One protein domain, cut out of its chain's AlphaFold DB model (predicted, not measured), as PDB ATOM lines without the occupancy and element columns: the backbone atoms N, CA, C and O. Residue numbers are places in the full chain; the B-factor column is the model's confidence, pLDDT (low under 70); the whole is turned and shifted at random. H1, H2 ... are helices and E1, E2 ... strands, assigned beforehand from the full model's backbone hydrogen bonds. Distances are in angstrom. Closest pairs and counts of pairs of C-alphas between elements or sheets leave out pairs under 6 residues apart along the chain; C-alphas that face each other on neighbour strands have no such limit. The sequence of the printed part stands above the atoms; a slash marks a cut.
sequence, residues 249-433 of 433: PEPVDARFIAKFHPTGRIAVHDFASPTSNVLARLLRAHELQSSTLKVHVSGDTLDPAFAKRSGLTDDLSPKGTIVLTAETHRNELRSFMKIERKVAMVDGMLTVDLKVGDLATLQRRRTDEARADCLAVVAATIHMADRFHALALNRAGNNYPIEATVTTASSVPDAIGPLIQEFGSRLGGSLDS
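What this domain is: This is residues 249 to 433 of the 433 residues of an uncharacterized protein of Porphyrobacter sp. HT-58-2 (UniProt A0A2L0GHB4). A twisted, curled sheet of five strands wraps round one long helix, H5, which lies nearest the middle. H6 crosses H5 steeply on the same face of the sheet, H3 packs beside the first half of H5, H2 packs on H3, and H4 sits away from the other helices. The printed part has 185 residues with six named helices and five named strands, in the order H1 H2 H3 E1 H4 E2 E3 E4 H5 E5 H6. The sheet, E1 E2 E3 E4 E5, is mixed, and the class is mixed, helices and strands. The whole is compact, with a radius of gyration of the C-alphas of 15.9 A and spans of 50 by 39 by 32 A.

Where its parts are: Find C-alpha 254 at (231.569, 191.716, 201.314), where H1, residues 254 to 258, begins; H2, 268 to 271, and H3, 278 to 286, 12.5 A long, follow. Next come E1, 291 to 296, 15.8 A, H4, 304 to 310, and E2, 322 to 328, 20.1 A. E3, 334 to 346, runs 36.5 A, and E4, 349 to 361, 36.4 A. From C-alpha 368 at (249.666, 186.496, 215.733), H5 runs 42.3 A to residue 396. E5, 402 to 408, spans 20.3 A, and H6, 416 to 428, 18.2 A, ends at (238.888, 207.340, 203.221).

How they stand to each other: Start at edge strand E1, antiparallel to E2, with N 292 and O 327 2.7 A apart. E2, E3 and E4 form a meander, each strand the antiparallel neighbour of the one before; look at N 324 and O 337, 2.8 A, and N 340 and O 355, 2.8 A. E4, H5 and E5 form a strand-helix-strand unit, two parallel neighbour strands with a helix between, its crossover right-handed; N 352 and O 403 are 2.9 A apart. The sheet curls round H5; the closest C-alphas of E4 and H5 are Val 352 and Arg 387, 6.1 A. H5 and H6 make two layers with the sheet, helices on one face; residues 372 to 384 of H5 touch H6 at a steep tilt of 52 degrees, the same way, closest at C-alphas 380 and 424, 4.9 A. Residues 370 to 381 of H5 touch H3 at a shallow tilt of 15 degrees, opposite ways, closest at C-alphas 286 and 370, 5.6 A. H2 touches H3, closest at C-alphas 268 and 280, 5.7 A. H1 only just touches H5, with 3 pairs of C-alphas within 8 A. H4 is apart from H5. Every O i to N i+4 pair is within hydrogen-bond range in H3, H5 and H6; H1 has 0 of 1 and 2 of 2 for O i to N i+3, H4 has 1 of 3 and 2 of 4, and H2 is too short for an O i to N i+4 pair.

The domain as a whole: The two C-alphas farthest apart, Arg 330 and Asn 398, are 50.4 A apart. The printed part has no cut, and H4 to E2 is the long link, 11 residues. Look for pLDDT under 70 in 37 residues, among them 269 to 276, 304 to 311 and 362 to 368.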
ATOM      1  N   PRO A 249     219.831 202.012 203.503       91.38
ATOM      2  CA  PRO A 249     220.816 201.207 202.795       91.38
ATOM      3  C   PRO A 249     221.166 199.941 203.571       91.38
ATOM      4  O   PRO A 249     221.255 199.972 204.794       91.38
ATOM      5  N   GLU A 250     221.443 198.853 202.864       93.38
ATOM      6  CA  GLU A 250     222.124 197.697 203.448       93.38
ATOM      7  C   GLU A 250     223.642 197.832 203.257       93.38
ATOM      8  O   GLU A 250     224.086 198.541 202.346       93.38
ATOM      9  N   PRO A 251     224.466 197.130 204.054       95.88
ATOM     10  CA  PRO A 251     225.875 196.943 203.728       95.88
ATOM     11  C   PRO A 251     226.067 196.374 202.314       95.88
ATOM     12  O   PRO A 251     225.212 195.653 201.788       95.88
ATOM     13  N   VAL A 252     227.220 196.650 201.705       94.81
ATOM     14  CA  VAL A 252     227.569 196.042 200.416       94.81
ATOM     15  C   VAL A 252     227.924 194.565 200.603       94.81
ATOM     16  O   VAL A 252     228.368 194.143 201.682       94.81
ATOM     17  N   ASP A 253     227.770 193.767 199.544       93.38
ATOM     18  CA  ASP A 253     228.222 192.374 199.539       93.38
ATOM     19  C   ASP A 253     229.740 192.280 199.754       93.38
ATOM     20  O   ASP A 253     230.524 192.619 198.870       93.38
ATOM     21  N   ALA A 254     230.167 191.763 200.906       92.44
ATOM     22  CA  ALA A 254     231.569 191.716 201.314       92.44
ATOM     23  C   ALA A 254     232.487 190.987 200.318       92.44
ATOM     24  O   ALA A 254     233.697 191.217 200.330       92.44
ATOM     25  N   ARG A 255     231.948 190.141 199.427       90.31
ATOM     26  CA  ARG A 255     232.732 189.462 198.386       90.31
ATOM     27  C   ARG A 255     233.301 190.420 197.342       90.31
ATOM     28  O   ARG A 255     234.227 190.022 196.635       90.31
ATOM     29  N   PHE A 256     232.841 191.673 197.252       88.44
ATOM     30  CA  PHE A 256     233.395 192.660 196.315       88.44
ATOM     31  C   PHE A 256     234.917 192.819 196.467       88.44
ATOM     32  O   PHE A 256     235.627 193.026 195.481       88.44
ATOM     33  N   ILE A 257     235.431 192.682 197.695       85.38
ATOM     34  CA  ILE A 257     236.861 192.804 197.998       85.38
ATOM     35  C   ILE A 257     237.676 191.647 197.406       85.38
ATOM     36  O   ILE A 257     238.854 191.805 197.106       85.38
ATOM     37  N   ALA A 258     237.031 190.505 197.174       82.69
ATOM     38  CA  ALA A 258     237.564 189.344 196.475       82.69
ATOM     39  C   ALA A 258     237.127 189.311 194.997       82.69
ATOM     40  O   ALA A 258     237.176 188.254 194.373       82.69
ATOM     41  N   LYS A 259     236.628 190.431 194.443       81.06
ATOM     42  CA  LYS A 259     235.994 190.502 193.113       81.06
ATOM     43  C   LYS A 259     234.945 189.405 192.895       81.06
ATOM     44  O   LYS A 259     234.879 188.823 191.822       81.06
ATOM     45  N   PHE A 260     234.151 189.100 193.921       83.44
ATOM     46  CA  PHE A 260     233.123 188.058 193.859       83.44
ATOM     47  C   PHE A 260     233.655 186.641 193.582       83.44
ATOM     48  O   PHE A 260     232.901 185.769 193.160       83.44
ATOM     49  N   HIS A 261     234.930 186.364 193.878       81.19
ATOM     50  CA  HIS A 261     235.473 185.018 193.723       81.19
ATOM     51  C   HIS A 261     234.711 184.012 194.617       81.19
ATOM     52  O   HIS A 261     234.619 184.244 195.826       81.19
ATOM     53  N   PRO A 262     234.231 182.864 194.089       76.88
ATOM     54  CA  PRO A 262     233.423 181.909 194.859       76.88
ATOM     55  C   PRO A 262     234.117 181.369 196.113       76.88
ATOM     56  O   PRO A 262     233.486 181.128 197.134       76.88
ATOM     57  N   THR A 263     235.444 181.217 196.063       78.00
ATOM     58  CA  THR A 263     236.241 180.762 197.219       78.00
ATOM     59  C   THR A 263     236.538 181.864 198.241       78.00
ATOM     60  O   THR A 263     237.283 181.627 199.193       78.00
ATOM     61  N   GLY A 264     236.059 183.090 198.006       83.31
ATOM     62  CA  GLY A 264     236.303 184.246 198.867       83.31
ATOM     63  C   GLY A 264     237.753 184.729 198.885       83.31
ATOM     64  O   GLY A 264     238.099 185.580 199.699       83.31
ATOM     65  N   ARG A 265     238.629 184.173 198.040       85.69
ATOM     66  CA  ARG A 265     240.063 184.471 198.051       85.69
ATOM     67  C   ARG A 265     240.335 185.915 197.647       85.69
ATOM     68  O   ARG A 265     239.951 186.350 196.571       85.69
ATOM     69  N   ILE A 266     241.100 186.603 198.484       84.88
ATOM     70  CA  ILE A 266     241.590 187.955 198.246       84.88
ATOM     71  C   ILE A 266     243.031 187.847 197.743       84.88
ATOM     72  O   ILE A 266     243.899 187.339 198.459       84.88
ATOM     73  N   ALA A 267     243.312 188.312 196.523       74.31
ATOM     74  CA  ALA A 267     244.676 188.369 196.015       74.31
ATOM     75  C   ALA A 267     245.164 189.816 195.891       74.31
ATOM     76  O   ALA A 267     244.484 190.680 195.354       74.31
ATOM     77  N   VAL A 268     246.390 190.098 196.344       70.31
ATOM     78  CA  VAL A 268     246.944 191.469 196.336       70.31
ATOM     79  C   VAL A 268     246.943 192.087 194.929       70.31
ATOM     80  O   VAL A 268     246.674 193.276 194.772       70.31
ATOM     81  N   HIS A 269     247.178 191.282 193.886       67.94
ATOM     82  CA  HIS A 269     247.160 191.749 192.495       67.94
ATOM     83  C   HIS A 269     245.764 192.169 191.998       67.94
ATOM     84  O   HIS A 269     245.655 192.893 190.999       67.94
ATOM     85  N   ASP A 270     244.694 191.798 192.705       67.12
ATOM     86  CA  ASP A 270     243.337 192.213 192.360       67.12
ATOM     87  C   ASP A 270     243.118 193.716 192.527       67.12
ATOM     88  O   ASP A 270     242.377 194.325 191.746       67.12
ATOM     89  N   PHE A 271     243.858 194.333 193.444       65.62
ATOM     90  CA  PHE A 271     243.747 195.741 193.816       65.62
ATOM     91  C   PHE A 271     244.635 196.683 192.990       65.62
ATOM     92  O   PHE A 271     244.694 197.869 193.288       65.62
ATOM     93  N   ALA A 272     245.269 196.198 191.916       61.69
ATOM     94  CA  ALA A 272     246.283 196.919 191.131       61.69
ATOM     95  C   ALA A 272     247.625 197.054 191.874       61.69
ATOM     96  O   ALA A 272     247.849 196.406 192.893       61.69
ATOM     97  N   SER A 273     248.567 197.821 191.314       61.16
ATOM     98  CA  SER A 273     249.902 197.959 191.908       61.16
ATOM     99  C   SER A 273     249.811 198.528 193.336       61.16
ATOM    100  O   SER A 273     249.108 199.520 193.541       61.16
ATOM    101  N   PRO A 274     250.587 198.006 194.308       59.25
ATOM    102  CA  PRO A 274     250.717 198.596 195.646       59.25
ATOM    103  C   PRO A 274     251.181 200.060 195.653       59.25
ATOM    104  O   PRO A 274     251.075 200.737 196.668       59.25
ATOM    105  N   THR A 275     251.708 200.568 194.536       61.00
ATOM    106  CA  THR A 275     252.076 201.983 194.385       61.00
ATOM    107  C   THR A 275     250.879 202.895 194.124       61.00
ATOM    108  O   THR A 275     250.963 204.081 194.416       61.00
ATOM    109  N   SER A 276     249.780 202.364 193.584       64.00
ATOM    110  CA  SER A 276     248.602 203.139 193.173       64.00
ATOM    111  C   SER A 276     247.328 202.762 193.933       64.00
ATOM    112  O   SER A 276     246.283 203.346 193.678       64.00
ATOM    113  N   ASN A 277     247.387 201.784 194.844       73.88
ATOM    114  CA  ASN A 277     246.242 201.359 195.644       73.88
ATOM    115  C   ASN A 277     246.608 201.258 197.132       73.88
ATOM    116  O   ASN A 277     247.498 200.501 197.526       73.88
ATOM    117  N   VAL A 278     245.900 202.027 197.965       78.81
ATOM    118  CA  VAL A 278     246.170 202.132 199.406       78.81
ATOM    119  C   VAL A 278     245.935 200.815 200.141       78.81
ATOM    120  O   VAL A 278     246.744 200.469 200.995       78.81
ATOM    121  N   LEU A 279     244.909 200.048 199.776       80.81
ATOM    122  CA  LEU A 279     244.658 198.729 200.355       80.81
ATOM    123  C   LEU A 279     245.788 197.751 200.024       80.81
ATOM    124  O   LEU A 279     246.344 197.134 200.928       80.81
ATOM    125  N   ALA A 280     246.187 197.660 198.754       79.06
ATOM    126  CA  ALA A 280     247.304 196.806 198.343       79.06
ATOM    127  C   ALA A 280     248.605 197.170 199.078       79.06
ATOM    128  O   ALA A 280     249.384 196.294 199.453       79.06
ATOM    129  N   ARG A 281     248.830 198.468 199.310       82.31
ATOM    130  CA  ARG A 281     249.968 198.986 200.074       82.31
ATOM    131  C   ARG A 281     249.904 198.613 201.553       82.31
ATOM    132  O   ARG A 281     250.918 198.182 202.089       82.31
ATOM    133  N   LEU A 282     248.744 198.779 202.194       84.12
ATOM    134  CA  LEU A 282     248.535 198.417 203.598       84.12
ATOM    135  C   LEU A 282     248.704 196.908 203.791       84.12
ATOM    136  O   LEU A 282     249.506 196.499 204.619       84.12
ATOM    137  N   LEU A 283     248.065 196.079 202.959       83.00
ATOM    138  CA  LEU A 283     248.253 194.626 203.011       83.00
ATOM    139  C   LEU A 283     249.728 194.252 202.874       83.00
ATOM    140  O   LEU A 283     250.246 193.526 203.709       83.00
ATOM    141  N   ARG A 284     250.443 194.821 201.896       80.88
ATOM    142  CA  ARG A 284     251.874 194.543 201.703       80.88
ATOM    143  C   ARG A 284     252.752 194.989 202.879       80.88
ATOM    144  O   ARG A 284     253.794 194.383 203.101       80.88
ATOM    145  N   ALA A 285     252.374 196.046 203.597       82.50
ATOM    146  CA  ALA A 285     253.125 196.531 204.754       82.50
ATOM    147  C   ALA A 285     253.015 195.585 205.963       82.50
ATOM    148  O   ALA A 285     253.969 195.478 206.729       82.50
ATOM    149  N   HIS A 286     251.882 194.892 206.106       78.75
ATOM    150  CA  HIS A 286     251.605 193.991 207.231       78.75
ATOM    151  C   HIS A 286     251.771 192.497 206.868       78.75
ATOM    152  O   HIS A 286     251.975 191.656 207.743       78.75
ATOM    153  N   GLU A 287     251.783 192.144 205.578       71.75
ATOM    154  CA  GLU A 287     252.016 190.782 205.091       71.75
ATOM    155  C   GLU A 287     253.515 190.421 205.137       71.75
ATOM    156  O   GLU A 287     254.240 190.486 204.145       71.75
ATOM    157  N   LEU A 288     254.000 190.015 206.315       58.78
ATOM    158  CA  LEU A 288     255.388 189.562 206.516       58.78
ATOM    159  C   LEU A 288     255.647 188.125 206.017       58.78
ATOM    160  O   LEU A 288     256.795 187.708 205.870       58.78
ATOM    161  N   GLN A 289     254.591 187.343 205.788       58.91
ATOM    162  CA  GLN A 289     254.640 185.958 205.312       58.91
ATOM    163  C   GLN A 289     253.479 185.760 204.341       58.91
ATOM    164  O   GLN A 289     252.348 186.017 204.747       58.91
ATOM    165  N   SER A 290     253.747 185.301 203.112       62.19
ATOM    166  CA  SER A 290     252.749 185.067 202.056       62.19
ATOM    167  C   SER A 290     251.499 184.372 202.609       62.19
ATOM    168  O   SER A 290     251.500 183.159 202.855       62.19
ATOM    169  N   SER A 291     250.463 185.166 202.867       69.69
ATOM    170  CA  SER A 291     249.245 184.750 203.547       69.69
ATOM    171  C   SER A 291     248.099 184.817 202.554       69.69
ATOM    172  O   SER A 291     247.883 185.812 201.871       69.69
ATOM    173  N   THR A 292     247.335 183.738 202.462       80.88
ATOM    174  CA  THR A 292     246.096 183.730 201.696       80.88
ATOM    175  C   THR A 292     244.994 184.297 202.577       80.88
ATOM    176  O   THR A 292     244.622 183.694 203.582       80.88
ATOM    177  N   LEU A 293     244.493 185.472 202.202       87.50
ATOM    178  CA  LEU A 293     243.342 186.105 202.835       87.50
ATOM    179  C   LEU A 293     242.058 185.624 202.158       87.50
ATOM    180  O   LEU A 293     242.021 185.471 200.933       87.50
ATOM    181  N   LYS A 294     241.007 185.381 202.943       89.56
ATOM    182  CA  LYS A 294     239.683 185.014 202.423       89.56
ATOM    183  C   LYS A 294     238.560 185.709 203.183       89.56
ATOM    184  O   LYS A 294     238.692 185.951 204.382       89.56
ATOM    185  N   VAL A 295     237.464 185.970 202.477       91.69
ATOM    186  CA  VAL A 295     236.173 186.404 203.020       91.69
ATOM    187  C   VAL A 295     235.145 185.284 202.867       91.69
ATOM    188  O   VAL A 295     234.895 184.801 201.767       91.69
ATOM    189  N   HIS A 296     234.545 184.875 203.977       91.00
ATOM    190  CA  HIS A 296     233.525 183.833 204.041       91.00
ATOM    191  C   HIS A 296     232.181 184.475 204.346       91.00
ATOM    192  O   HIS A 296     232.033 185.158 205.362       91.00
ATOM    193  N   VAL A 297     231.216 184.251 203.459       90.00
ATOM    194  CA  VAL A 297     229.856 184.810 203.554       90.00
ATOM    195  C   VAL A 297     228.774 183.737 203.678       90.00
ATOM    196  O   VAL A 297     227.603 184.069 203.802       90.00
ATOM    197  N   SER A 298     229.171 182.464 203.629       87.19
ATOM    198  CA  SER A 298     228.339 181.282 203.857       87.19
ATOM    199  C   SER A 298     229.159 180.261 204.648       87.19
ATOM    200  O   SER A 298     230.393 180.245 204.565       87.19
ATOM    201  N   GLY A 299     228.485 179.391 205.403       80.69
ATOM    202  CA  GLY A 299     229.127 178.258 206.066       80.69
ATOM    203  C   GLY A 299     229.832 177.309 205.088       80.69
ATOM    204  O   GLY A 299     230.847 176.723 205.452       80.69
ATOM    205  N   ASP A 300     229.370 177.231 203.837       79.75
ATOM    206  CA  ASP A 300     229.918 176.326 202.815       79.75
ATOM    207  C   ASP A 300     231.315 176.729 202.331       79.75
ATOM    208  O   ASP A 300     232.094 175.892 201.872       79.75
ATOM    209  N   THR A 301     231.653 178.019 202.420       75.94
ATOM    210  CA  THR A 301     232.980 178.514 202.026       75.94
ATOM    211  C   THR A 301     234.005 178.355 203.146       75.94
ATOM    212  O   THR A 301     235.213 178.403 202.893       75.94
ATOM    213  N   LEU A 302     233.530 178.156 204.380       76.44
ATOM    214  CA  LEU A 302     234.355 178.051 205.570       76.44
ATOM    215  C   LEU A 302     234.951 176.643 205.685       76.44
ATOM    216  O   LEU A 302     234.271 175.634 205.516       76.44
ATOM    217  N   ASP A 303     236.238 176.558 206.024       71.75
ATOM    218  CA  ASP A 303     236.868 175.258 206.255       71.75
ATOM    219  C   ASP A 303     236.146 174.517 207.409       71.75
ATOM    220  O   ASP A 303     235.960 175.100 208.486       71.75
ATOM    221  N   PRO A 304     235.772 173.232 207.241       68.44
ATOM    222  CA  PRO A 304     235.055 172.459 208.259       68.44
ATOM    223  C   PRO A 304     235.738 172.415 209.635       68.44
ATOM    224  O   PRO A 304     235.075 172.201 210.654       68.44
ATOM    225  N   ALA A 305     237.060 172.615 209.697       66.00
ATOM    226  CA  ALA A 305     237.799 172.715 210.952       66.00
ATOM    227  C   ALA A 305     237.416 173.958 211.782       66.00
ATOM    228  O   ALA A 305     237.525 173.916 213.009       66.00
ATOM    229  N   PHE A 306     236.956 175.038 211.137       65.00
ATOM    230  CA  PHE A 306     236.427 176.237 211.794       65.00
ATOM    231  C   PHE A 306     234.965 176.074 212.207       65.00
ATOM    232  O   PHE A 306     234.616 176.423 213.332       65.00
ATOM    233  N   ALA A 307     234.132 175.482 211.345       61.34
ATOM    234  CA  ALA A 307     232.707 175.283 211.620       61.34
ATOM    235  C   ALA A 307     232.459 174.531 212.944       61.34
ATOM    236  O   ALA A 307     231.588 174.893 213.727       61.34
ATOM    237  N   LYS A 308     233.294 173.528 213.254       60.59
ATOM    238  CA  LYS A 308     233.138 172.671 214.443       60.59
ATOM    239  C   LYS A 308     233.569 173.296 215.776       60.59
ATOM    240  O   LYS A 308     233.284 172.706 216.815       60.59
ATOM    241  N   ARG A 309     234.309 174.412 215.781       56.50
ATOM    242  CA  ARG A 309     234.953 174.940 217.004       56.50
ATOM    243  C   ARG A 309     234.309 176.196 217.584       56.50
ATOM    244  O   ARG A 309     234.627 176.522 218.724       56.50
ATOM    245  N   SER A 310     233.460 176.900 216.840       57.12
ATOM    246  CA  SER A 310     233.172 178.298 217.192       57.12
ATOM    247  C   SER A 310     231.801 178.837 216.772       57.12
ATOM    248  O   SER A 310     231.630 180.048 216.796       57.12
ATOM    249  N   GLY A 311     230.827 177.994 216.387       66.44
ATOM    250  CA  GLY A 311     229.473 178.472 216.021       66.44
ATOM    251  C   GLY A 311     229.491 179.565 214.941       66.44
ATOM    252  O   GLY A 311     228.635 180.442 214.897       66.44
ATOM    253  N   LEU A 312     230.542 179.573 214.111       71.75
ATOM    254  CA  LEU A 312     230.830 180.645 213.154       71.75
ATOM    255  C   LEU A 312     229.880 180.632 211.958       71.75
ATOM    256  O   LEU A 312     229.906 181.567 211.169       71.75
ATOM    257  N   THR A 313     229.107 179.563 211.791       70.50
ATOM    258  CA  THR A 313     228.367 179.258 210.566       70.50
ATOM    259  C   THR A 313     226.914 179.690 210.596       70.50
ATOM    260  O   THR A 313     226.308 179.763 209.534       70.50
ATOM    261  N   ASP A 314     226.363 179.971 211.774       68.62
ATOM    262  CA  ASP A 314     224.914 179.872 211.963       68.62
ATOM    263  C   ASP A 314     224.149 181.071 211.374       68.62
ATOM    264  O   ASP A 314     222.972 180.937 211.062       68.62
ATOM    265  N   ASP A 315     224.844 182.185 211.096       80.94
ATOM    266  CA  ASP A 315     224.239 183.443 210.629       80.94
ATOM    267  C   ASP A 315     225.060 184.166 209.539       80.94
ATOM    268  O   ASP A 315     224.989 185.394 209.415       80.94
ATOM    269  N   LEU A 316     225.904 183.451 208.781       89.75
ATOM    270  CA  LEU A 316     226.734 184.100 207.758       89.75
ATOM    271  C   LEU A 316     225.888 184.625 206.598       89.75
ATOM    272  O   LEU A 316     225.068 183.907 206.029       89.75
ATOM    273  N   SER A 317     226.122 185.883 206.234       91.62
ATOM    274  CA  SER A 317     225.483 186.511 205.088       91.62
ATOM    275  C   SER A 317     226.410 187.525 204.417       91.62
ATOM    276  O   SER A 317     227.182 188.226 205.081       91.62
ATOM    277  N   PRO A 318     226.320 187.680 203.086       91.25
ATOM    278  CA  PRO A 318     227.191 188.580 202.339       91.25
ATOM    279  C   PRO A 318     227.063 190.043 202.745       91.25
ATOM    280  O   PRO A 318     228.001 190.796 202.504       91.25
ATOM    281  N   LYS A 319     225.949 190.445 203.367       93.38
ATOM    282  CA  LYS A 319     225.642 191.822 203.784       93.38
ATOM    283  C   LYS A 319     225.549 192.018 205.300       93.38
ATOM    284  O   LYS A 319     225.322 193.129 205.748       93.38
ATOM    285  N   GLY A 320     225.733 190.970 206.095       94.56
ATOM    286  CA  GLY A 320     225.651 191.041 207.552       94.56
ATOM    287  C   GLY A 320     226.902 190.455 208.179       94.56
ATOM    288  O   GLY A 320     227.975 191.067 208.136       94.56
ATOM    289  N   THR A 321     226.755 189.264 208.753       94.62
ATOM    290  CA  THR A 321     227.833 188.563 209.452       94.62
ATOM    291  C   THR A 321     228.749 187.847 208.468       94.62
ATOM    292  O   THR A 321     228.300 187.036 207.665       94.62
ATOM    293  N   ILE A 322     230.050 188.097 208.563       93.94
ATOM    294  CA  ILE A 322     231.075 187.458 207.735       93.94
ATOM    295  C   ILE A 322     232.223 186.944 208.602       93.94
ATOM    296  O   ILE A 322     232.432 187.399 209.730       93.94
ATOM    297  N   VAL A 323     233.015 186.029 208.048       92.62
ATOM    298  CA  VAL A 323     234.278 185.594 208.656       92.62
ATOM    299  C   VAL A 323     235.423 185.902 207.709       92.62
ATOM    300  O   VAL A 323     235.394 185.545 206.536       92.62
ATOM    301  N   LEU A 324     236.463 186.545 208.223       92.12
ATOM    302  CA  LEU A 324     237.719 186.744 207.517       92.12
ATOM    303  C   LEU A 324     238.744 185.730 208.015       92.12
ATOM    304  O   LEU A 324     238.836 185.492 209.219       92.12
ATOM    305  N   THR A 325     239.544 185.161 207.117       89.06
ATOM    306  CA  THR A 325     240.628 184.239 207.491       89.06
ATOM    307  C   THR A 325     241.948 184.624 206.847       89.06
ATOM    308  O   THR A 325     241.978 185.001 205.677       89.06
ATOM    309  N   ALA A 326     243.040 184.451 207.591       86.81
ATOM    310  CA  ALA A 326     244.410 184.551 207.105       86.81
ATOM    311  C   ALA A 326     245.106 183.189 207.251       86.81
ATOM    312  O   ALA A 326     245.278 182.687 208.366       86.81
ATOM    313  N   GLU A 327     245.497 182.593 206.124       80.31
ATOM    314  CA  GLU A 327     246.077 181.247 206.029       80.31
ATOM    315  C   GLU A 327     247.513 181.296 205.493       80.31
ATOM    316  O   GLU A 327     247.796 182.035 204.555       80.31
ATOM    317  N   THR A 328     248.432 180.476 206.009       72.00
ATOM    318  CA  THR A 328     249.764 180.313 205.390       72.00
ATOM    319  C   THR A 328     249.787 179.175 204.369       72.00
ATOM    320  O   THR A 328     249.026 178.216 204.476       72.00
ATOM    321  N   HIS A 329     250.727 179.222 203.414       60.44
ATOM    322  CA  HIS A 329     250.918 178.199 202.366       60.44
ATOM    323  C   HIS A 329     251.047 176.742 202.855       60.44
ATOM    324  O   HIS A 329     250.943 175.826 202.044       60.44
ATOM    325  N   ARG A 330     251.292 176.507 204.151       58.41
ATOM    326  CA  ARG A 330     251.420 175.164 204.740       58.41
ATOM    327  C   ARG A 330     250.174 174.694 205.499       58.41
ATOM    328  O   ARG A 330     250.252 173.681 206.172       58.41
ATOM    329  N   ASN A 331     249.037 175.393 205.417       57.38
ATOM    330  CA  ASN A 331     247.768 175.048 206.088       57.38
ATOM    331  C   ASN A 331     247.804 174.941 207.631       57.38
ATOM    332  O   ASN A 331     246.768 174.674 208.234       57.38
ATOM    333  N   GLU A 332     248.947 175.178 208.279       56.62
ATOM    334  CA  GLU A 332     249.145 174.918 209.710       56.62
ATOM    335  C   GLU A 332     248.645 176.064 210.606       56.62
ATOM    336  O   GLU A 332     248.018 175.826 211.634       56.62
ATOM    337  N   LEU A 333     248.857 177.317 210.202       58.00
ATOM    338  CA  LEU A 333     248.521 178.493 211.003       58.00
ATOM    339  C   LEU A 333     247.366 179.266 210.369       58.00
ATOM    340  O   LEU A 333     247.481 179.745 209.239       58.00
ATOM    341  N   ARG A 334     246.263 179.388 211.112       72.62
ATOM    342  CA  ARG A 334     245.032 180.027 210.645       72.62
ATOM    343  C   ARG A 334     244.513 180.989 211.710       72.62
ATOM    344  O   ARG A 334     244.185 180.551 212.816       72.62
ATOM    345  N   SER A 335     244.469 182.273 211.372       83.50
ATOM    346  CA  SER A 335     243.814 183.314 212.173       83.50
ATOM    347  C   SER A 335     242.473 183.654 211.537       83.50
ATOM    348  O   SER A 335     242.368 183.659 210.308       83.50
ATOM    349  N   PHE A 336     241.462 183.927 212.353       87.50
ATOM    350  CA  PHE A 336     240.137 184.311 211.879       87.50
ATOM    351  C   PHE A 336     239.588 185.507 212.645       87.50
ATOM    352  O   PHE A 336     239.920 185.695 213.812       87.50
ATOM    353  N   MET A 337     238.723 186.270 211.982       90.44
ATOM    354  CA  MET A 337     238.001 187.402 212.547       90.44
ATOM    355  C   MET A 337     236.528 187.311 212.142       90.44
ATOM    356  O   MET A 337     236.229 187.294 210.947       90.44
ATOM    357  N   LYS A 338     235.613 187.248 213.115       91.94
ATOM    358  CA  LYS A 338     234.164 187.343 212.870       91.94
ATOM    359  C   LYS A 338     233.745 188.806 212.917       91.94
ATOM    360  O   LYS A 338     234.051 189.502 213.885       91.94
ATOM    361  N   ILE A 339     233.035 189.252 211.887       94.38
ATOM    362  CA  ILE A 339     232.573 190.630 211.757       94.38
ATOM    363  C   ILE A 339     231.063 190.631 211.557       94.38
ATOM    364  O   ILE A 339     230.559 189.969 210.658       94.38
ATOM    365  N   GLU A 340     230.358 191.404 212.372       95.44
ATOM    366  CA  GLU A 340     228.942 191.727 212.224       95.44
ATOM    367  C   GLU A 340     228.833 193.143 211.654       95.44
ATOM    368  O   GLU A 340     229.486 194.067 212.146       95.44
ATOM    369  N   ARG A 341     228.036 193.316 210.599       96.44
ATOM    370  CA  ARG A 341     227.869 194.601 209.912       96.44
ATOM    371  C   ARG A 341     226.401 194.958 209.848       96.44
ATOM    372  O   ARG A 341     225.568 194.092 209.574       96.44
ATOM    373  N   LYS A 342     226.083 196.223 210.102       96.38
ATOM    374  CA  LYS A 342     224.706 196.707 210.079       96.38
ATOM    375  C   LYS A 342     224.663 198.161 209.648       96.38
ATOM    376  O   LYS A 342     225.502 198.955 210.054       96.38
ATOM    377  N   VAL A 343     223.653 198.500 208.857       95.94
ATOM    378  CA  VAL A 343     223.254 199.885 208.625       95.94
ATOM    379  C   VAL A 343     221.837 200.039 209.157       95.94
ATOM    380  O   VAL A 343     220.980 199.195 208.891       95.94
ATOM    381  N   ALA A 344     221.599 201.055 209.979       95.31
ATOM    382  CA  ALA A 344     220.314 201.239 210.639       95.31
ATOM    383  C   ALA A 344     219.997 202.715 210.869       95.31
ATOM    384  O   ALA A 344     220.880 203.563 210.891       95.31
ATOM    385  N   MET A 345     218.714 203.008 211.062       93.50
ATOM    386  CA  MET A 345     218.272 204.303 211.562       93.50
ATOM    387  C   MET A 345     218.165 204.232 213.086       93.50
ATOM    388  O   MET A 345     217.388 203.430 213.605       93.50
ATOM    389  N   VAL A 346     218.934 205.058 213.791       92.88
ATOM    390  CA  VAL A 346     218.928 205.170 215.255       92.88
ATOM    391  C   VAL A 346     218.759 206.643 215.601       92.88
ATOM    392  O   VAL A 346     219.560 207.470 215.184       92.88
ATOM    393  N   ASP A 347     217.677 206.987 216.300       90.75
ATOM    394  CA  ASP A 347     217.379 208.360 216.736       90.75
ATOM    395  C   ASP A 347     217.448 209.423 215.616       90.75
ATOM    396  O   ASP A 347     217.866 210.560 215.823       90.75
ATOM    397  N   GLY A 348     217.024 209.054 214.399       88.94
ATOM    398  CA  GLY A 348     217.032 209.944 213.228       88.94
ATOM    399  C   GLY A 348     218.403 210.118 212.560       88.94
ATOM    400  O   GLY A 348     218.536 210.931 211.645       88.94
ATOM    401  N   MET A 349     219.404 209.353 212.994       92.81
ATOM    402  CA  MET A 349     220.733 209.277 212.401       92.81
ATOM    403  C   MET A 349     220.944 207.915 211.739       92.81
ATOM    404  O   MET A 349     220.601 206.868 212.290       92.81
ATOM    405  N   LEU A 350     221.528 207.924 210.543       94.44
ATOM    406  CA  LEU A 350     221.938 206.707 209.861       94.44
ATOM    407  C   LEU A 350     223.257 206.218 210.475       94.44
ATOM    408  O   LEU A 350     224.275 206.898 210.362       94.44
ATOM    409  N   THR A 351     223.254 205.053 211.114       96.25
ATOM    410  CA  THR A 351     224.464 204.431 211.661       96.25
ATOM    411  C   THR A 351     224.979 203.363 210.707       96.25
ATOM    412  O   THR A 351     224.205 202.590 210.142       96.25
ATOM    413  N   VAL A 352     226.293 203.339 210.499       96.75
ATOM    414  CA  VAL A 352     227.010 202.284 209.780       96.75
ATOM    415  C   VAL A 352     227.933 201.618 210.785       96.75
ATOM    416  O   VAL A 352     228.965 202.177 211.146       96.75
ATOM    417  N   ASP A 353     227.571 200.429 211.242       96.81
ATOM    418  CA  ASP A 353     228.224 199.774 212.367       96.81
ATOM    419  C   ASP A 353     229.005 198.546 211.897       96.81
ATOM    420  O   ASP A 353     228.486 197.688 211.175       96.81
ATOM    421  N   LEU A 354     230.260 198.452 212.339       97.38
ATOM    422  CA  LEU A 354     231.069 197.241 212.260       97.38
ATOM    423  C   LEU A 354     231.408 196.773 213.673       97.38
ATOM    424  O   LEU A 354     232.048 197.486 214.444       97.38
ATOM    425  N   LYS A 355     231.031 195.541 214.002       95.88
ATOM    426  CA  LYS A 355     231.359 194.904 215.275       95.88
ATOM    427  C   LYS A 355     232.259 193.699 215.044       95.88
ATOM    428  O   LYS A 355     231.896 192.772 214.324       95.88
ATOM    429  N   VAL A 356     233.422 193.682 215.687       94.19
ATOM    430  CA  VAL A 356     234.306 192.510 215.706       94.19
ATOM    431  C   VAL A 356     233.896 191.620 216.875       94.19
ATOM    432  O   VAL A 356     234.066 191.999 218.034       94.19
ATOM    433  N   GLY A 357     233.310 190.464 216.567       87.81
ATOM    434  CA  GLY A 357     232.756 189.544 217.564       87.81
ATOM    435  C   GLY A 357     233.779 188.556 218.120       87.81
ATOM    436  O   GLY A 357     233.764 188.269 219.310       87.81
ATOM    437  N   ASP A 358     234.690 188.080 217.271       85.56
ATOM    438  CA  ASP A 358     235.706 187.091 217.634       85.56
ATOM    439  C   ASP A 358     236.997 187.327 216.852       85.56
ATOM    440  O   ASP A 358     236.959 187.632 215.657       85.56
ATOM    441  N   LEU A 359     238.138 187.121 217.512       85.75
ATOM    442  CA  LEU A 359     239.463 187.087 216.897       85.75
ATOM    443  C   LEU A 359     240.299 186.001 217.572       85.75
ATOM    444  O   LEU A 359     240.574 186.075 218.768       85.75
ATOM    445  N   ALA A 360     240.733 184.997 216.813       80.44
ATOM    446  CA  ALA A 360     241.594 183.952 217.357       80.44
ATOM    447  C   ALA A 360     242.512 183.323 216.305       80.44
ATOM    448  O   ALA A 360     242.223 183.312 215.107       80.44
ATOM    449  N   THR A 361     243.617 182.746 216.783       75.56
ATOM    450  CA  THR A 361     244.531 181.915 215.990       75.56
ATOM    451  C   THR A 361     244.465 180.467 216.473       75.56
ATOM    452  O   THR A 361     244.625 180.188 217.660       75.56
ATOM    453  N   LEU A 362     244.271 179.520 215.550       67.75
ATOM    454  CA  LEU A 362     244.131 178.091 215.872       67.75
ATOM    455  C   LEU A 362     245.430 177.421 216.367       67.75
ATOM    456  O   LEU A 362     245.366 176.351 216.972       67.75
ATOM    457  N   GLN A 363     246.600 178.027 216.144       63.62
ATOM    458  CA  GLN A 363     247.895 177.559 216.650       63.62
ATOM    459  C   GLN A 363     248.676 178.732 217.268       63.62
ATOM    460  O   GLN A 363     249.092 179.646 216.561       63.62
ATOM    461  N   ARG A 364     248.887 178.704 218.592       52.38
ATOM    462  CA  ARG A 364     249.596 179.759 219.340       52.38
ATOM    463  C   ARG A 364     251.096 179.766 219.016       52.38
ATOM    464  O   ARG A 364     251.841 178.924 219.518       52.38
ATOM    465  N   ARG A 365     251.556 180.735 218.223       53.50
ATOM    466  CA  ARG A 365     252.971 181.148 218.105       53.50
ATOM    467  C   ARG A 365     253.028 182.666 217.904       53.50
ATOM    468  O   ARG A 365     252.087 183.231 217.374       53.50
ATOM    469  N   ARG A 366     254.161 183.300 218.250       50.62
ATOM    470  CA  ARG A 366     254.475 184.757 218.190       50.62
ATOM    471  C   ARG A 366     254.189 185.501 216.854       50.62
ATOM    472  O   ARG A 366     254.550 186.659 216.730       50.62
ATOM    473  N   THR A 367     253.573 184.872 215.854       54.44
ATOM    474  CA  THR A 367     253.193 185.437 214.543       54.44
ATOM    475  C   THR A 367     251.738 185.944 214.488       54.44
ATOM    476  O   THR A 367     251.172 186.033 213.400       54.44
ATOM    477  N   ASP A 368     251.105 186.196 215.636       62.28
ATOM    478  CA  ASP A 368     249.666 186.496 215.733       62.28
ATOM    479  C   ASP A 368     249.315 187.950 215.359       62.28
ATOM    480  O   ASP A 368     248.282 188.183 214.733       62.28
ATOM    481  N   GLU A 369     250.198 188.911 215.644       71.25
ATOM    482  CA  GLU A 369     249.949 190.347 215.425       71.25
ATOM    483  C   GLU A 369     249.854 190.710 213.934       71.25
ATOM    484  O   GLU A 369     248.843 191.243 213.494       71.25
ATOM    485  N   ALA A 370     250.829 190.307 213.112       74.44
ATOM    486  CA  ALA A 370     250.835 190.627 211.678       74.44
ATOM    487  C   ALA A 370     249.608 190.080 210.918       74.44
ATOM    488  O   ALA A 370     249.157 190.662 209.933       74.44
ATOM    489  N   ARG A 371     249.038 188.951 211.366       79.88
ATOM    490  CA  ARG A 371     247.809 188.408 210.768       79.88
ATOM    491  C   ARG A 371     246.573 189.154 211.236       79.88
ATOM    492  O   ARG A 371     245.690 189.393 210.418       79.88
ATOM    493  N   ALA A 372     246.512 189.514 212.517       84.56
ATOM    494  CA  ALA A 372     245.453 190.365 213.036       84.56
ATOM    495  C   ALA A 372     245.427 191.719 212.307       84.56
ATOM    496  O   ALA A 372     244.348 192.160 211.916       84.56
ATOM    497  N   ASP A 373     246.594 192.298 212.006       87.31
ATOM    498  CA  ASP A 373     246.717 193.523 211.210       87.31
ATOM    499  C   ASP A 373     246.153 193.351 209.796       87.31
ATOM    500  O   ASP A 373     245.333 194.153 209.355       87.31
ATOM    501  N   CYS A 374     246.532 192.285 209.077       87.25
ATOM    502  CA  CYS A 374     245.982 192.021 207.745       87.25
ATOM    503  C   CYS A 374     244.454 191.850 207.774       87.25
ATOM    504  O   CYS A 374     243.763 192.367 206.895       87.25
ATOM    505  N   LEU A 375     243.913 191.156 208.782       91.06
ATOM    506  CA  LEU A 375     242.465 191.020 208.962       91.06
ATOM    507  C   LEU A 375     241.809 192.375 209.275       91.06
ATOM    508  O   LEU A 375     240.763 192.679 208.705       91.06
ATOM    509  N   ALA A 376     242.446 193.217 210.092       92.62
ATOM    510  CA  ALA A 376     241.986 194.571 210.392       92.62
ATOM    511  C   ALA A 376     241.990 195.484 209.151       92.62
ATOM    512  O   ALA A 376     241.048 196.249 208.955       92.62
ATOM    513  N   VAL A 377     242.987 195.375 208.264       91.44
ATOM    514  CA  VAL A 377     243.021 196.104 206.979       91.44
ATOM    515  C   VAL A 377     241.835 195.710 206.086       91.44
ATOM    516  O   VAL A 377     241.177 196.575 205.495       91.44
ATOM    517  N   VAL A 378     241.539 194.410 205.988       92.25
ATOM    518  CA  VAL A 378     240.396 193.901 205.207       92.25
ATOM    519  C   VAL A 378     239.075 194.373 205.826       92.25
ATOM    520  O   VAL A 378     238.227 194.902 205.107       92.25
ATOM    521  N   ALA A 379     238.926 194.274 207.151       95.19
ATOM    522  CA  ALA A 379     237.763 194.767 207.890       95.19
ATOM    523  C   ALA A 379     237.523 196.269 207.662       95.19
ATOM    524  O   ALA A 379     236.411 196.679 207.331       95.19
ATOM    525  N   ALA A 380     238.581 197.081 207.753       94.44
ATOM    526  CA  ALA A 380     238.525 198.522 207.515       94.44
ATOM    527  C   ALA A 380     238.078 198.862 206.087       94.44
ATOM    528  O   ALA A 380     237.324 199.809 205.878       94.44
ATOM    529  N   THR A 381     238.506 198.073 205.098       92.31
ATOM    530  CA  THR A 381     238.086 198.263 203.702       92.31
ATOM    531  C   THR A 381     236.605 197.964 203.514       92.31
ATOM    532  O   THR A 381     235.913 198.735 202.853       92.31
ATOM    533  N   ILE A 382     236.116 196.861 204.085       94.81
ATOM    534  CA  ILE A 382     234.699 196.485 203.997       94.81
ATOM    535  C   ILE A 382     233.837 197.564 204.661       94.81
ATOM    536  O   ILE A 382     232.916 198.074 204.033       94.81
ATOM    537  N   HIS A 383     234.205 198.000 205.868       95.56
ATOM    538  CA  HIS A 383     233.509 199.084 206.561       95.56
ATOM    539  C   HIS A 383     233.500 200.392 205.766       95.56
ATOM    540  O   HIS A 383     232.490 201.089 205.709       95.56
ATOM    541  N   MET A 384     234.618 200.724 205.113       93.31
ATOM    542  CA  MET A 384     234.689 201.904 204.255       93.31
ATOM    543  C   MET A 384     233.755 201.792 203.049       93.31
ATOM    544  O   MET A 384     233.152 202.784 202.651       93.31
ATOM    545  N   ALA A 385     233.619 200.599 202.471       93.88
ATOM    546  CA  ALA A 385     232.699 200.368 201.366       93.88
ATOM    547  C   ALA A 385     231.237 200.491 201.804       93.88
ATOM    548  O   ALA A 385     230.456 201.142 201.111       93.88
ATOM    549  N   ASP A 386     230.896 199.949 202.977       96.31
ATOM    550  CA  ASP A 386     229.571 200.097 203.587       96.31
ATOM    551  C   ASP A 386     229.252 201.574 203.838       96.31
ATOM    552  O   ASP A 386     228.203 202.070 203.427       96.31
ATOM    553  N   ARG A 387     230.202 202.316 204.421       94.88
ATOM    554  CA  ARG A 387     230.071 203.758 204.663       94.88
ATOM    555  C   ARG A 387     229.908 204.543 203.364       94.88
ATOM    556  O   ARG A 387     229.038 205.406 203.287       94.88
ATOM    557  N   PHE A 388     230.734 204.265 202.357       94.38
ATOM    558  CA  PHE A 388     230.656 204.923 201.053       94.38
ATOM    559  C   PHE A 388     229.292 204.680 200.401       94.38
ATOM    560  O   PHE A 388     228.647 205.627 199.952       94.38
ATOM    561  N   HIS A 389     228.833 203.427 200.391       95.12
ATOM    562  CA  HIS A 389     227.551 203.047 199.812       95.12
ATOM    563  C   HIS A 389     226.377 203.716 200.536       95.12
ATOM    564  O   HIS A 389     225.543 204.348 199.883       95.12
ATOM    565  N   ALA A 390     226.353 203.649 201.871       94.31
ATOM    566  CA  ALA A 390     225.319 204.277 202.685       94.31
ATOM    567  C   ALA A 390     225.287 205.801 202.491       94.31
ATOM    568  O   ALA A 390     224.219 206.375 202.293       94.31
ATOM    569  N   LEU A 391     226.452 206.456 202.469       93.19
ATOM    570  CA  LEU A 391     226.564 207.897 202.240       93.19
ATOM    571  C   LEU A 391     226.067 208.300 200.845       93.19
ATOM    572  O   LEU A 391     225.353 209.293 200.719       93.19
ATOM    573  N   ALA A 392     226.449 207.557 199.805       92.38
ATOM    574  CA  ALA A 392     226.065 207.851 198.428       92.38
ATOM    575  C   ALA A 392     224.548 207.723 198.215       92.38
ATOM    576  O   ALA A 392     223.935 208.640 197.662       92.38
ATOM    577  N   LEU A 393     223.927 206.651 198.724       91.81
ATOM    578  CA  LEU A 393     222.473 206.481 198.662       91.81
ATOM    579  C   LEU A 393     221.734 207.520 199.509       91.81
ATOM    580  O   LEU A 393     220.768 208.114 199.039       91.81
ATOM    581  N   ASN A 394     222.220 207.803 200.720       90.50
ATOM    582  CA  ASN A 394     221.617 208.804 201.594       90.50
ATOM    583  C   ASN A 394     221.630 210.204 200.954       90.50
ATOM    584  O   ASN A 394     220.614 210.891 200.971       90.50
ATOM    585  N   ARG A 395     222.740 210.602 200.313       89.00
ATOM    586  CA  ARG A 395     222.838 211.867 199.558       89.00
ATOM    587  C   ARG A 395     221.929 211.915 198.331       89.00
ATOM    588  O   ARG A 395     221.500 212.997 197.948       89.00
ATOM    589  N   ALA A 396     221.685 210.772 197.694       83.62
ATOM    590  CA  ALA A 396     220.776 210.677 196.555       83.62
ATOM    591  C   ALA A 396     219.293 210.708 196.967       83.62
ATOM    592  O   ALA A 396     218.444 210.940 196.110       83.62
ATOM    593  N   GLY A 397     218.992 210.469 198.248       81.69
ATOM    594  CA  GLY A 397     217.643 210.464 198.807       81.69
ATOM    595  C   GLY A 397     217.480 211.463 199.954       81.69
ATOM    596  O   GLY A 397     217.517 212.674 199.754       81.69
ATOM    597  N   ASN A 398     217.266 210.937 201.162       78.38
ATOM    598  CA  ASN A 398     216.740 211.682 202.312       78.38
ATOM    599  C   ASN A 398     217.754 212.574 203.056       78.38
ATOM    600  O   ASN A 398     217.351 213.434 203.835       78.38
ATOM    601  N   ASN A 399     219.055 212.388 202.816       86.75
ATOM    602  CA  ASN A 399     220.145 213.207 203.349       86.75
ATOM    603  C   ASN A 399     220.162 213.338 204.891       86.75
ATOM    604  O   ASN A 399     220.349 214.428 205.436       86.75
ATOM    605  N   TYR A 400     219.985 212.219 205.599       88.38
ATOM    606  CA  TYR A 400     220.094 212.148 207.060       88.38
ATOM    607  C   TYR A 400     221.530 212.409 207.552       88.38
ATOM    608  O   TYR A 400     222.488 212.128 206.821       88.38
ATOM    609  N   PRO A 401     221.724 212.863 208.804       92.06
ATOM    610  CA  PRO A 401     223.015 212.746 209.478       92.06
ATOM    611  C   PRO A 401     223.495 211.289 209.459       92.06
ATOM    612  O   PRO A 401     222.685 210.369 209.582       92.06
ATOM    613  N   ILE A 402     224.802 211.077 209.293       93.00
ATOM    614  CA  ILE A 402     225.400 209.741 209.208       93.00
ATOM    615  C   ILE A 402     226.608 209.624 210.132       93.00
ATOM    616  O   ILE A 402     227.497 210.477 210.115       93.00
ATOM    617  N   GLU A 403     226.656 208.534 210.888       94.31
ATOM    618  CA  GLU A 403     227.779 208.149 211.737       94.31
ATOM    619  C   GLU A 403     228.260 206.747 211.354       94.31
ATOM    620  O   GLU A 403     227.478 205.899 210.925       94.31
ATOM    621  N   ALA A 404     229.564 206.507 211.478       93.62
ATOM    622  CA  ALA A 404     230.151 205.191 211.275       93.62
ATOM    623  C   ALA A 404     230.911 204.778 212.535       93.62
ATOM    624  O   ALA A 404     231.769 205.531 213.003       93.62
ATOM    625  N   THR A 405     230.606 203.598 213.071       94.12
ATOM    626  CA  THR A 405     231.195 203.115 214.322       94.12
ATOM    627  C   THR A 405     231.888 201.767 214.140       94.12
ATOM    628  O   THR A 405     231.484 200.919 213.342       94.12
ATOM    629  N   VAL A 406     232.959 201.572 214.914       95.44
ATOM    630  CA  VAL A 406     233.655 200.290 215.039       95.44
ATOM    631  C   VAL A 406     233.650 199.899 216.507       95.44
ATOM    632  O   VAL A 406     234.142 200.654 217.344       95.44
ATOM    633  N   THR A 407     233.116 198.721 216.812       94.81
ATOM    634  CA  THR A 407     233.064 198.165 218.169       94.81
ATOM    635  C   THR A 407     233.718 196.787 218.217       94.81
ATOM    636  O   THR A 407     233.822 196.083 217.210       94.81
ATOM    637  N   THR A 408     234.183 196.387 219.396       93.44
ATOM    638  CA  THR A 408     234.835 195.093 219.625       93.44
ATOM    639  C   THR A 408     234.190 194.395 220.814       93.44
ATOM    640  O   THR A 408     233.889 195.026 221.826       93.44
ATOM    641  N   ALA A 409     233.959 193.087 220.701       89.75
ATOM    642  CA  ALA A 409     233.554 192.271 221.839       89.75
ATOM    643  C   ALA A 409     234.691 192.172 222.868       89.75
ATOM    644  O   ALA A 409     235.864 192.298 222.523       89.75
ATOM    645  N   SER A 410     234.360 191.865 224.123       83.44
ATOM    646  CA  SER A 410     235.346 191.713 225.206       83.44
ATOM    647  C   SER A 410     236.354 190.576 224.986       83.44
ATOM    648  O   SER A 410     237.360 190.498 225.683       83.44
ATOM    649  N   SER A 411     236.068 189.657 224.059       79.62
ATOM    650  CA  SER A 411     236.957 188.569 223.630       79.62
ATOM    651  C   SER A 411     238.044 189.023 222.648       79.62
ATOM    652  O   SER A 411     238.986 188.270 222.392       79.62
ATOM    653  N   VAL A 412     237.923 190.226 222.083       85.25
ATOM    654  CA  VAL A 412     238.827 190.778 221.071       85.25
ATOM    655  C   VAL A 412     239.814 191.736 221.749       85.25
ATOM    656  O   VAL A 412     239.389 192.545 222.569       85.25
ATOM    657  N   PRO A 413     241.123 191.694 221.424       86.56
ATOM    658  CA  PRO A 413     242.096 192.636 221.972       86.56
ATOM    659  C   PRO A 413     241.705 194.101 221.721       86.56
ATOM    660  O   PRO A 413     241.414 194.471 220.581       86.56
ATOM    661  N   ASP A 414     241.803 194.938 222.757       86.62
ATOM    662  CA  ASP A 414     241.383 196.352 222.738       86.62
ATOM    663  C   ASP A 414     242.029 197.183 221.615       86.62
ATOM    664  O   ASP A 414     241.459 198.168 221.153       86.62
ATOM    665  N   ALA A 415     243.210 196.781 221.136       88.75
ATOM    666  CA  ALA A 415     243.929 197.467 220.064       88.75
ATOM    667  C   ALA A 415     243.273 197.325 218.674       88.75
ATOM    668  O   ALA A 415     243.531 198.144 217.793       88.75
ATOM    669  N   ILE A 416     242.422 196.315 218.453       91.12
ATOM    670  CA  ILE A 416     241.879 195.998 217.118       91.12
ATOM    671  C   ILE A 416     240.889 197.056 216.630       91.12
ATOM    672  O   ILE A 416     240.953 197.459 215.470       91.12
ATOM    673  N   GLY A 417     239.991 197.528 217.498       91.38
ATOM    674  CA  GLY A 417     239.017 198.566 217.144       91.38
ATOM    675  C   GLY A 417     239.691 199.856 216.650       91.38
ATOM    676  O   GLY A 417     239.441 200.265 215.512       91.38
ATOM    677  N   PRO A 418     240.600 200.461 217.443       93.94
ATOM    678  CA  PRO A 418     241.388 201.622 217.030       93.94
ATOM    679  C   PRO A 418     242.185 201.395 215.739       93.94
ATOM    680  O   PRO A 418     242.225 202.275 214.881       93.94
ATOM    681  N   LEU A 419     242.769 200.205 215.558       92.12
ATOM    682  CA  LEU A 419     243.540 199.873 214.358       92.12
ATOM    683  C   LEU A 419     242.672 199.867 213.086       92.12
ATOM    684  O   LEU A 419     243.061 200.425 212.059       92.12
ATOM    685  N   ILE A 420     241.467 199.289 213.152       93.50
ATOM    686  CA  ILE A 420     240.500 199.309 212.040       93.50
ATOM    687  C   ILE A 420     240.107 200.754 211.699       93.50
ATOM    688  O   ILE A 420     240.052 201.115 210.521       93.50
ATOM    689  N   GLN A 421     239.873 201.600 212.707       92.38
ATOM    690  CA  GLN A 421     239.542 203.016 212.502       92.38
ATOM    691  C   GLN A 421     240.699 203.795 211.858       92.38
ATOM    692  O   GLN A 421     240.477 204.606 210.950       92.38
ATOM    693  N   GLU A 422     241.940 203.531 212.274       93.06
ATOM    694  CA  GLU A 422     243.136 204.145 211.693       93.06
ATOM    695  C   GLU A 422     243.282 203.784 210.208       93.06
ATOM    696  O   GLU A 422     243.428 204.668 209.354       93.06
ATOM    697  N   PHE A 423     243.195 202.493 209.869       92.00
ATOM    698  CA  PHE A 423     243.242 202.045 208.478       92.00
ATOM    699  C   PHE A 423     242.081 202.602 207.658       92.00
ATOM    700  O   PHE A 423     242.298 203.053 206.531       92.00
ATOM    701  N   GLY A 424     240.876 202.651 208.234       87.62
ATOM    702  CA  GLY A 424     239.717 203.291 207.624       87.62
ATOM    703  C   GLY A 424     240.009 204.747 207.264       87.62
ATOM    704  O   GLY A 424     239.810 205.161 206.127       87.62
ATOM    705  N   SER A 425     240.585 205.516 208.185       88.06
ATOM    706  CA  SER A 425     240.907 206.931 207.961       88.06
ATOM    707  C   SER A 425     241.899 207.127 206.804       88.06
ATOM    708  O   SER A 425     241.706 207.999 205.954       88.06
ATOM    709  N   ARG A 426     242.920 206.263 206.703       86.06
ATOM    710  CA  ARG A 426     243.887 206.264 205.588       86.06
ATOM    711  C   ARG A 426     243.247 205.896 204.245       86.06
ATOM    712  O   ARG A 426     243.653 206.431 203.215       86.06
ATOM    713  N   LEU A 427     242.285 204.971 204.243       82.50
ATOM    714  CA  LEU A 427     241.553 204.554 203.043       82.50
ATOM    715  C   LEU A 427     240.565 205.632 202.577       82.50
ATOM    716  O   LEU A 427     240.488 205.897 201.380       82.50
ATOM    717  N   GLY A 428     239.862 206.282 203.509       78.00
ATOM    718  CA  GLY A 428     238.888 207.340 203.221       78.00
ATOM    719  C   GLY A 428     239.514 208.538 202.508       78.00
ATOM    720  O   GLY A 428     239.018 208.953 201.466       78.00
ATOM    721  N   GLY A 429     240.679 209.005 202.973       72.62
ATOM    722  CA  GLY A 429     241.395 210.111 202.326       72.62
ATOM    723  C   GLY A 429     241.822 209.847 200.873       72.62
ATOM    724  O   GLY A 429     242.126 210.792 200.159       72.62
ATOM    725  N   SER A 430     241.836 208.584 200.427       65.88
ATOM    726  CA  SER A 430     242.121 208.201 199.035       65.88
ATOM    727  C   SER A 430     240.874 208.095 198.152       65.88
ATOM    728  O   SER A 430     241.020 207.942 196.943       65.88
ATOM    729  N   LEU A 431     239.671 208.070 198.733       65.06
ATOM    730  CA  LEU A 431     238.410 208.024 197.985       65.06
ATOM    731  C   LEU A 431     237.885 209.428 197.662       65.06
ATOM    732  O   LEU A 431     237.150 209.578 196.691       65.06
ATOM    733  N   ASP A 432     238.279 210.426 198.457       48.84
ATOM    734  CA  ASP A 432     237.897 211.835 198.298       48.84
ATOM    735  C   ASP A 432     238.870 212.644 197.408       48.84
ATOM    736  O   ASP A 432     238.591 213.800 197.083       48.84
ATOM    737  N   SER A 433     240.011 212.051 197.030       39.44
ATOM    738  CA  SER A 433     241.036 212.607 196.126       39.44
ATOM    739  C   SER A 433     240.868 212.097 194.701       39.44
ATOM    740  O   SER A 433     241.004 212.909 193.761       39.44
TER     741      SER A 433